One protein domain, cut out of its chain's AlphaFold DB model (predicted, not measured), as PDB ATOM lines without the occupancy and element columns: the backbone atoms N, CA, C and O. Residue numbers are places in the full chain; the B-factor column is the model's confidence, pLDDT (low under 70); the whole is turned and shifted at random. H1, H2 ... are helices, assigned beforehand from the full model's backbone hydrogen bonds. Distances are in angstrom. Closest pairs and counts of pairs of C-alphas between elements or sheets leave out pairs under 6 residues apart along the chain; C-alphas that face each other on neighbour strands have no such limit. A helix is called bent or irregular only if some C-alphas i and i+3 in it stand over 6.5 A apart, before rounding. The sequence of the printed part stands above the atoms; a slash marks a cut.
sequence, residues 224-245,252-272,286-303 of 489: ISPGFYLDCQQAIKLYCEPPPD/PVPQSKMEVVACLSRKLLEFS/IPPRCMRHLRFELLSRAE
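This is residues 224 to 245, 252 to 272 and 286 to 303 of the 489 residues of the protein "Hypothetical protein" of Spirometra erinaceieuropaei (UniProt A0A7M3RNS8). Three helices set crosswise, H1, H2 and H3 in chain order, pack into a small cluster, their centres in a triangle. The 61 printed residues have no named strand: all helix, compact, radius of gyration of the C-alphas 11.1 A, spans 38 by 28 by 20 A.

Find C-alpha 226 at (-22.378, -51.189, -41.492); H1 runs from there to 239, 18.9 A, irregular, with C-alphas 231 and 234 7.6 A apart. H2 is residues 257 to 272, 21.9 A. H3, residues 288 to 301, 20.0 A, ends at (-23.664, -33.619, -45.578).

With residues 235 to 239 alone, H1 touches residues 260 to 267 of H2, the same way at a steep tilt of 56 degrees; the closest C-alphas, Ile 236 and Val 260, are 6.9 A apart. H1 touches residues 289 to 294 alone of H3, about perpendicular at 74 degrees; C-alphas 232 and 290 are closest, 4.6 A. Residues 261 to 265 alone of H2 touch 294 to 298 of H3, opposite ways at a steep tilt of 65 degrees; C-alphas 261 and 294 are closest, 6.5 A. Every O i to N i+4 pair is within hydrogen-bond range in H2 and H3, 8 of 10 in H1.

The farthest C-alphas, Asp 245 and Glu 303, are 38.2 A apart. Both links cross cuts: residues 246 to 251, gap 12.5 A between C-alphas 245 and 252, and 273 to 285, gap 11.4 A between C-alphas 272 and 286. The model's pLDDT is under 70 at residues 242 to 245 and 252 to 254.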
ATOM      1  N   ILE A 224     -19.733 -49.674 -46.234       79.50
ATOM      2  CA  ILE A 224     -18.650 -49.084 -45.425       79.50
ATOM      3  C   ILE A 224     -19.215 -48.485 -44.125       79.50
ATOM      4  O   ILE A 224     -18.499 -48.346 -43.142       79.50
ATOM      5  N   SER A 225     -20.511 -48.155 -44.083       81.00
ATOM      6  CA  SER A 225     -21.224 -47.763 -42.861       81.00
ATOM      7  C   SER A 225     -22.152 -48.898 -42.396       81.00
ATOM      8  O   SER A 225     -23.365 -48.810 -42.608       81.00
ATOM      9  N   PRO A 226     -21.624 -49.971 -41.779       79.81
ATOM     10  CA  PRO A 226     -22.378 -51.189 -41.492       79.81
ATOM     11  C   PRO A 226     -23.617 -50.954 -40.622       79.81
ATOM     12  O   PRO A 226     -24.678 -51.467 -40.976       79.81
ATOM     13  N   GLY A 227     -23.567 -50.132 -39.567       83.00
ATOM     14  CA  GLY A 227     -24.771 -49.835 -38.781       83.00
ATOM     15  C   GLY A 227     -25.826 -49.059 -39.563       83.00
ATOM     16  O   GLY A 227     -27.009 -49.364 -39.452       83.00
ATOM     17  N   PHE A 228     -25.422 -48.120 -40.432       88.00
ATOM     18  CA  PHE A 228     -26.361 -47.461 -41.350       88.00
ATOM     19  C   PHE A 228     -27.003 -48.481 -42.296       88.00
ATOM     20  O   PHE A 228     -28.223 -48.483 -42.461       88.00
ATOM     21  N   TYR A 229     -26.197 -49.355 -42.905       87.81
ATOM     22  CA  TYR A 229     -26.684 -50.360 -43.844       87.81
ATOM     23  C   TYR A 229     -27.657 -51.337 -43.182       87.81
ATOM     24  O   TYR A 229     -28.738 -51.554 -43.725       87.81
ATOM     25  N   LEU A 230     -27.311 -51.882 -42.013       85.94
ATOM     26  CA  LEU A 230     -28.145 -52.837 -41.281       85.94
ATOM     27  C   LEU A 230     -29.464 -52.199 -40.835       85.94
ATOM     28  O   LEU A 230     -30.532 -52.733 -41.138       85.94
ATOM     29  N   ASP A 231     -29.411 -51.017 -40.213       88.94
ATOM     30  CA  ASP A 231     -30.612 -50.332 -39.725       88.94
ATOM     31  C   ASP A 231     -31.541 -49.898 -40.867       88.94
ATOM     32  O   ASP A 231     -32.765 -49.871 -40.696       88.94
ATOM     33  N   CYS A 232     -30.985 -49.557 -42.035       91.94
ATOM     34  CA  CYS A 232     -31.742 -49.119 -43.207       91.94
ATOM     35  C   CYS A 232     -32.034 -50.218 -44.231       91.94
ATOM     36  O   CYS A 232     -32.762 -49.947 -45.187       91.94
ATOM     37  N   GLN A 233     -31.542 -51.447 -44.052       90.88
ATOM     38  CA  GLN A 233     -31.595 -52.494 -45.077       90.88
ATOM     39  C   GLN A 233     -33.018 -52.748 -45.582       90.88
ATOM     40  O   GLN A 233     -33.255 -52.856 -46.786       90.88
ATOM     41  N   GLN A 234     -33.982 -52.806 -44.663       89.88
ATOM     42  CA  GLN A 234     -35.389 -52.995 -45.000       89.88
ATOM     43  C   GLN A 234     -35.933 -51.819 -45.823       89.88
ATOM     44  O   GLN A 234     -36.568 -52.033 -46.849       89.88
ATOM     45  N   ALA A 235     -35.651 -50.578 -45.423       91.12
ATOM     46  CA  ALA A 235     -36.105 -49.393 -46.152       91.12
ATOM     47  C   ALA A 235     -35.466 -49.287 -47.546       91.12
ATOM     48  O   ALA A 235     -36.135 -48.887 -48.496       91.12
ATOM     49  N   ILE A 236     -34.195 -49.678 -47.681       91.19
ATOM     50  CA  ILE A 236     -33.489 -49.733 -48.967       91.19
ATOM     51  C   ILE A 236     -34.209 -50.701 -49.909       91.19
ATOM     52  O   ILE A 236     -34.584 -50.304 -51.010       91.19
ATOM     53  N   LYS A 237     -34.475 -51.925 -49.439       88.50
ATOM     54  CA  LYS A 237     -35.203 -52.947 -50.203       88.50
ATOM     55  C   LYS A 237     -36.596 -52.483 -50.616       88.50
ATOM     56  O   LYS A 237     -37.004 -52.669 -51.753       88.50
ATOM     57  N   LEU A 238     -37.326 -51.852 -49.698       87.75
ATOM     58  CA  LEU A 238     -38.712 -51.452 -49.943       87.75
ATOM     59  C   LEU A 238     -38.848 -50.237 -50.866       87.75
ATOM     60  O   LEU A 238     -39.831 -50.148 -51.600       87.75
ATOM     61  N   TYR A 239     -37.928 -49.272 -50.790       87.88
ATOM     62  CA  TYR A 239     -38.131 -47.964 -51.419       87.88
ATOM     63  C   TYR A 239     -37.096 -47.582 -52.475       87.88
ATOM     64  O   TYR A 239     -37.359 -46.668 -53.260       87.88
ATOM     65  N   CYS A 240     -35.927 -48.219 -52.468       88.44
ATOM     66  CA  CYS A 240     -34.785 -47.827 -53.293       88.44
ATOM     67  C   CYS A 240     -34.388 -48.879 -54.328       88.44
ATOM     68  O   CYS A 240     -33.689 -48.538 -55.284       88.44
ATOM     69  N   GLU A 241     -34.838 -50.123 -54.173       82.75
ATOM     70  CA  GLU A 241     -34.724 -51.135 -55.219       82.75
ATOM     71  C   GLU A 241     -35.787 -50.876 -56.302       82.75
ATOM     72  O   GLU A 241     -36.944 -50.586 -55.979       82.75
ATOM     73  N   PRO A 242     -35.416 -50.901 -57.596       65.06
ATOM     74  CA  PRO A 242     -36.389 -50.732 -58.665       65.06
ATOM     75  C   PRO A 242     -37.394 -51.894 -58.652       65.06
ATOM     76  O   PRO A 242     -37.016 -53.023 -58.329       65.06
ATOM     77  N   PRO A 243     -38.665 -51.657 -59.024       59.72
ATOM     78  CA  PRO A 243     -39.610 -52.747 -59.209       59.72
ATOM     79  C   PRO A 243     -39.070 -53.723 -60.269       59.72
ATOM     80  O   PRO A 243     -38.393 -53.282 -61.204       59.72
ATOM     81  N   PRO A 244     -39.358 -55.031 -60.154       55.84
ATOM     82  CA  PRO A 244     -38.994 -56.009 -61.170       55.84
ATOM     83  C   PRO A 244     -39.823 -55.748 -62.436       55.84
ATOM     84  O   PRO A 244     -40.895 -56.317 -62.619       55.84
ATOM     85  N   ASP A 245     -39.354 -54.837 -63.286       56.44
ATOM     86  CA  ASP A 245     -39.935 -54.564 -64.596       56.44
ATOM     87  C   ASP A 245     -39.094 -55.269 -65.675       56.44
ATOM     88  O   ASP A 245     -37.915 -54.944 -65.837       56.44
ATOM     89  N   PRO A 252     -29.127 -50.719 -61.676       62.03
ATOM     90  CA  PRO A 252     -28.521 -51.466 -60.582       62.03
ATOM     91  C   PRO A 252     -28.993 -50.914 -59.230       62.03
ATOM     92  O   PRO A 252     -29.245 -49.714 -59.096       62.03
ATOM     93  N   VAL A 253     -29.120 -51.807 -58.243       65.00
ATOM     94  CA  VAL A 253     -29.394 -51.452 -56.842       65.00
ATOM     95  C   VAL A 253     -28.378 -50.394 -56.399       65.00
ATOM     96  O   VAL A 253     -27.189 -50.575 -56.679       65.00
ATOM     97  N   PRO A 254     -28.804 -49.306 -55.729       69.25
ATOM     98  CA  PRO A 254     -27.883 -48.269 -55.290       69.25
ATOM     99  C   PRO A 254     -26.847 -48.862 -54.334       69.25
ATOM    100  O   PRO A 254     -27.184 -49.327 -53.245       69.25
ATOM    101  N   GLN A 255     -25.584 -48.870 -54.763       72.50
ATOM    102  CA  GLN A 255     -24.469 -49.378 -53.959       72.50
ATOM    103  C   GLN A 255     -23.814 -48.267 -53.139       72.50
ATOM    104  O   GLN A 255     -23.274 -48.536 -52.068       72.50
ATOM    105  N   SER A 256     -23.907 -47.012 -53.591       85.94
ATOM    106  CA  SER A 256     -23.326 -45.882 -52.876       85.94
ATOM    107  C   SER A 256     -24.210 -45.416 -51.724       85.94
ATOM    108  O   SER A 256     -25.443 -45.363 -51.815       85.94
ATOM    109  N   LYS A 257     -23.567 -45.017 -50.623       87.25
ATOM    110  CA  LYS A 257     -24.253 -44.424 -49.472       87.25
ATOM    111  C   LYS A 257     -25.000 -43.154 -49.882       87.25
ATOM    112  O   LYS A 257     -26.110 -42.912 -49.414       87.25
ATOM    113  N   MET A 258     -24.429 -42.378 -50.806       87.25
ATOM    114  CA  MET A 258     -25.056 -41.177 -51.359       87.25
ATOM    115  C   MET A 258     -26.399 -41.451 -52.035       87.25
ATOM    116  O   MET A 258     -27.374 -40.761 -51.733       87.25
ATOM    117  N   GLU A 259     -26.462 -42.445 -52.924       88.00
ATOM    118  CA  GLU A 259     -27.692 -42.787 -53.648       88.00
ATOM    119  C   GLU A 259     -28.776 -43.296 -52.700       88.00
ATOM    120  O   GLU A 259     -29.944 -42.916 -52.828       88.00
ATOM    121  N   VAL A 260     -28.383 -44.104 -51.711       91.19
ATOM    122  CA  VAL A 260     -29.292 -44.589 -50.669       91.19
ATOM    123  C   VAL A 260     -29.842 -43.427 -49.844       91.19
ATOM    124  O   VAL A 260     -31.059 -43.306 -49.697       91.19
ATOM    125  N   VAL A 261     -28.980 -42.532 -49.353       91.56
ATOM    126  CA  VAL A 261     -29.401 -41.351 -48.584       91.56
ATOM    127  C   VAL A 261     -30.316 -40.457 -49.422       91.56
ATOM    128  O   VAL A 261     -31.346 -40.019 -48.919       91.56
ATOM    129  N   ALA A 262     -30.004 -40.227 -50.701       88.56
ATOM    130  CA  ALA A 262     -30.832 -39.429 -51.611       88.56
ATOM    131  C   ALA A 262     -32.185 -40.086 -51.943       88.56
ATOM    132  O   ALA A 262     -33.179 -39.403 -52.197       88.56
ATOM    133  N   CYS A 263     -32.246 -41.416 -51.988       91.25
ATOM    134  CA  CYS A 263     -33.497 -42.150 -52.140       91.25
ATOM    135  C   CYS A 263     -34.368 -42.039 -50.885       91.25
ATOM    136  O   CYS A 263     -35.518 -41.596 -50.959       91.25
ATOM    137  N   LEU A 264     -33.810 -42.405 -49.732       92.06
ATOM    138  CA  LEU A 264     -34.538 -42.420 -48.468       92.06
ATOM    139  C   LEU A 264     -34.950 -41.009 -48.032       92.06
ATOM    140  O   LEU A 264     -36.021 -40.846 -47.454       92.06
ATOM    141  N   SER A 265     -34.162 -39.978 -48.352       90.31
ATOM    142  CA  SER A 265     -34.514 -38.582 -48.071       90.31
ATOM    143  C   SER A 265     -35.711 -38.097 -48.892       90.31
ATOM    144  O   SER A 265     -36.597 -37.446 -48.343       90.31
ATOM    145  N   ARG A 266     -35.805 -38.472 -50.177       88.38
ATOM    146  CA  ARG A 266     -36.997 -38.194 -51.001       88.38
ATOM    147  C   ARG A 266     -38.237 -38.861 -50.421       88.38
ATOM    148  O   ARG A 266     -39.272 -38.217 -50.304       88.38
ATOM    149  N   LYS A 267     -38.117 -40.117 -49.985       89.44
ATOM    150  CA  LYS A 267     -39.219 -40.842 -49.334       89.44
ATOM    151  C   LYS A 267     -39.621 -40.216 -48.003       89.44
ATOM    152  O   LYS A 267     -40.805 -40.091 -47.718       89.44
ATOM    153  N   LEU A 268     -38.647 -39.759 -47.218       86.69
ATOM    154  CA  LEU A 268     -38.903 -39.017 -45.987       86.69
ATOM    155  C   LEU A 268     -39.676 -37.717 -46.257       86.69
ATOM    156  O   LEU A 268     -40.610 -37.402 -45.519       86.69
ATOM    157  N   LEU A 269     -39.314 -36.981 -47.313       85.12
ATOM    158  CA  LEU A 269     -40.029 -35.778 -47.741       85.12
ATOM    159  C   LEU A 269     -41.462 -36.113 -48.183       85.12
ATOM    160  O   LEU A 269     -42.396 -35.474 -47.711       85.12
ATOM    161  N   GLU A 270     -41.652 -37.152 -49.004       84.69
ATOM    162  CA  GLU A 270     -42.980 -37.636 -49.417       84.69
ATOM    163  C   GLU A 270     -43.874 -37.952 -48.206       84.69
ATOM    164  O   GLU A 270     -45.002 -37.469 -48.131       84.69
ATOM    165  N   PHE A 271     -43.358 -38.690 -47.216       81.75
ATOM    166  CA  PHE A 271     -44.104 -39.001 -45.992       81.75
ATOM    167  C   PHE A 271     -44.384 -37.766 -45.127       81.75
ATOM    168  O   PHE A 271     -45.420 -37.704 -44.474       81.75
ATOM    169  N   SER A 272     -43.488 -36.776 -45.130       76.12
ATOM    170  CA  SER A 272     -43.651 -35.539 -44.352       76.12
ATOM    171  C   SER A 272     -44.680 -34.576 -44.959       76.12
ATOM    172  O   SER A 272     -45.220 -33.738 -44.240       76.12
ATOM    173  N   ILE A 286     -40.213 -45.422 -42.848       86.75
ATOM    174  CA  ILE A 286     -38.789 -45.680 -42.601       86.75
ATOM    175  C   ILE A 286     -38.606 -46.153 -41.140       86.75
ATOM    176  O   ILE A 286     -39.111 -45.486 -40.235       86.75
ATOM    177  N   PRO A 287     -37.882 -47.258 -40.864       88.88
ATOM    178  CA  PRO A 287     -37.664 -47.736 -39.499       88.88
ATOM    179  C   PRO A 287     -37.048 -46.653 -38.595       88.88
ATOM    180  O   PRO A 287     -36.166 -45.927 -39.051       88.88
ATOM    181  N   PRO A 288     -37.420 -46.542 -37.303       85.69
ATOM    182  CA  PRO A 288     -36.919 -45.478 -36.420       85.69
ATOM    183  C   PRO A 288     -35.390 -45.429 -36.286       85.69
ATOM    184  O   PRO A 288     -34.801 -44.351 -36.180       85.69
ATOM    185  N   ARG A 289     -34.744 -46.601 -36.292       87.12
ATOM    186  CA  ARG A 289     -33.282 -46.743 -36.273       87.12
ATOM    187  C   ARG A 289     -32.667 -46.191 -37.564       87.12
ATOM    188  O   ARG A 289     -31.843 -45.280 -37.492       87.12
ATOM    189  N   CYS A 290     -33.195 -46.598 -38.722       91.12
ATOM    190  CA  CYS A 290     -32.825 -46.018 -40.013       91.12
ATOM    191  C   CYS A 290     -33.059 -44.505 -40.066       91.12
ATOM    192  O   CYS A 290     -32.201 -43.770 -40.532       91.12
ATOM    193  N   MET A 291     -34.185 -44.009 -39.550       88.19
ATOM    194  CA  MET A 291     -34.509 -42.579 -39.540       88.19
ATOM    195  C   MET A 291     -33.466 -41.757 -38.774       88.19
ATOM    196  O   MET A 291     -33.088 -40.671 -39.211       88.19
ATOM    197  N   ARG A 292     -32.961 -42.282 -37.650       86.69
ATOM    198  CA  ARG A 292     -31.881 -41.655 -36.873       86.69
ATOM    199  C   ARG A 292     -30.577 -41.607 -37.663       86.69
ATOM    200  O   ARG A 292     -29.929 -40.566 -37.706       86.69
ATOM    201  N   HIS A 293     -30.224 -42.722 -38.296       88.81
ATOM    202  CA  HIS A 293     -29.057 -42.834 -39.166       88.81
ATOM    203  C   HIS A 293     -29.164 -41.880 -40.368       88.81
ATOM    204  O   HIS A 293     -28.273 -41.070 -40.590       88.81
ATOM    205  N   LEU A 294     -30.301 -41.864 -41.059       90.56
ATOM    206  CA  LEU A 294     -30.596 -40.956 -42.167       90.56
ATOM    207  C   LEU A 294     -30.525 -39.482 -41.752       90.56
ATOM    208  O   LEU A 294     -29.981 -38.666 -42.489       90.56
ATOM    209  N   ARG A 295     -31.034 -39.129 -40.565       87.75
ATOM    210  CA  ARG A 295     -30.907 -37.768 -40.027       87.75
ATOM    211  C   ARG A 295     -29.440 -37.381 -39.847       87.75
ATOM    212  O   ARG A 295     -29.058 -36.288 -40.259       87.75
ATOM    213  N   PHE A 296     -28.641 -38.253 -39.234       87.69
ATOM    214  CA  PHE A 296     -27.208 -38.017 -39.061       87.69
ATOM    215  C   PHE A 296     -26.526 -37.776 -40.415       87.69
ATOM    216  O   PHE A 296     -25.824 -36.781 -40.567       87.69
ATOM    217  N   GLU A 297     -26.820 -38.597 -41.427       88.94
ATOM    218  CA  GLU A 297     -26.268 -38.418 -42.777       88.94
ATOM    219  C   GLU A 297     -26.673 -37.085 -43.418       88.94
ATOM    220  O   GLU A 297     -25.836 -36.401 -44.007       88.94
ATOM    221  N   LEU A 298     -27.937 -36.677 -43.286       88.62
ATOM    222  CA  LEU A 298     -28.418 -35.402 -43.829       88.62
ATOM    223  C   LEU A 298     -27.706 -34.198 -43.199       88.62
ATOM    224  O   LEU A 298     -27.337 -33.270 -43.920       88.62
ATOM    225  N   LEU A 299     -27.495 -34.220 -41.880       84.81
ATOM    226  CA  LEU A 299     -26.800 -33.150 -41.157       84.81
ATOM    227  C   LEU A 299     -25.294 -33.155 -41.426       84.81
ATOM    228  O   LEU A 299     -24.716 -32.094 -41.644       84.81
ATOM    229  N   SER A 300     -24.678 -34.336 -41.481       84.88
ATOM    230  CA  SER A 300     -23.264 -34.506 -41.827       84.88
ATOM    231  C   SER A 300     -22.965 -33.915 -43.211       84.88
ATOM    232  O   SER A 300     -22.041 -33.119 -43.364       84.88
ATOM    233  N   ARG A 301     -23.804 -34.194 -44.221       86.06
ATOM    234  CA  ARG A 301     -23.664 -33.619 -45.578       86.06
ATOM    235  C   ARG A 301     -23.774 -32.090 -45.616       86.06
ATOM    236  O   ARG A 301     -23.225 -31.455 -46.508       86.06
ATOM    237  N   ALA A 302     -24.467 -31.489 -44.653       82.00
ATOM    238  CA  ALA A 302     -24.638 -30.040 -44.555       82.00
ATOM    239  C   ALA A 302     -23.417 -29.317 -43.949       82.00
ATOM    240  O   ALA A 302     -23.319 -28.088 -44.000       82.00
ATOM    241  N   GLU A 303     -22.469 -30.053 -43.365       79.06
ATOM    242  CA  GLU A 303     -21.273 -29.480 -42.732       79.06
ATOM    243  C   GLU A 303     -20.251 -28.950 -43.738       79.06
ATOM    244  O   GLU A 303     -19.494 -28.029 -43.435       79.06
TER     245      GLU A 303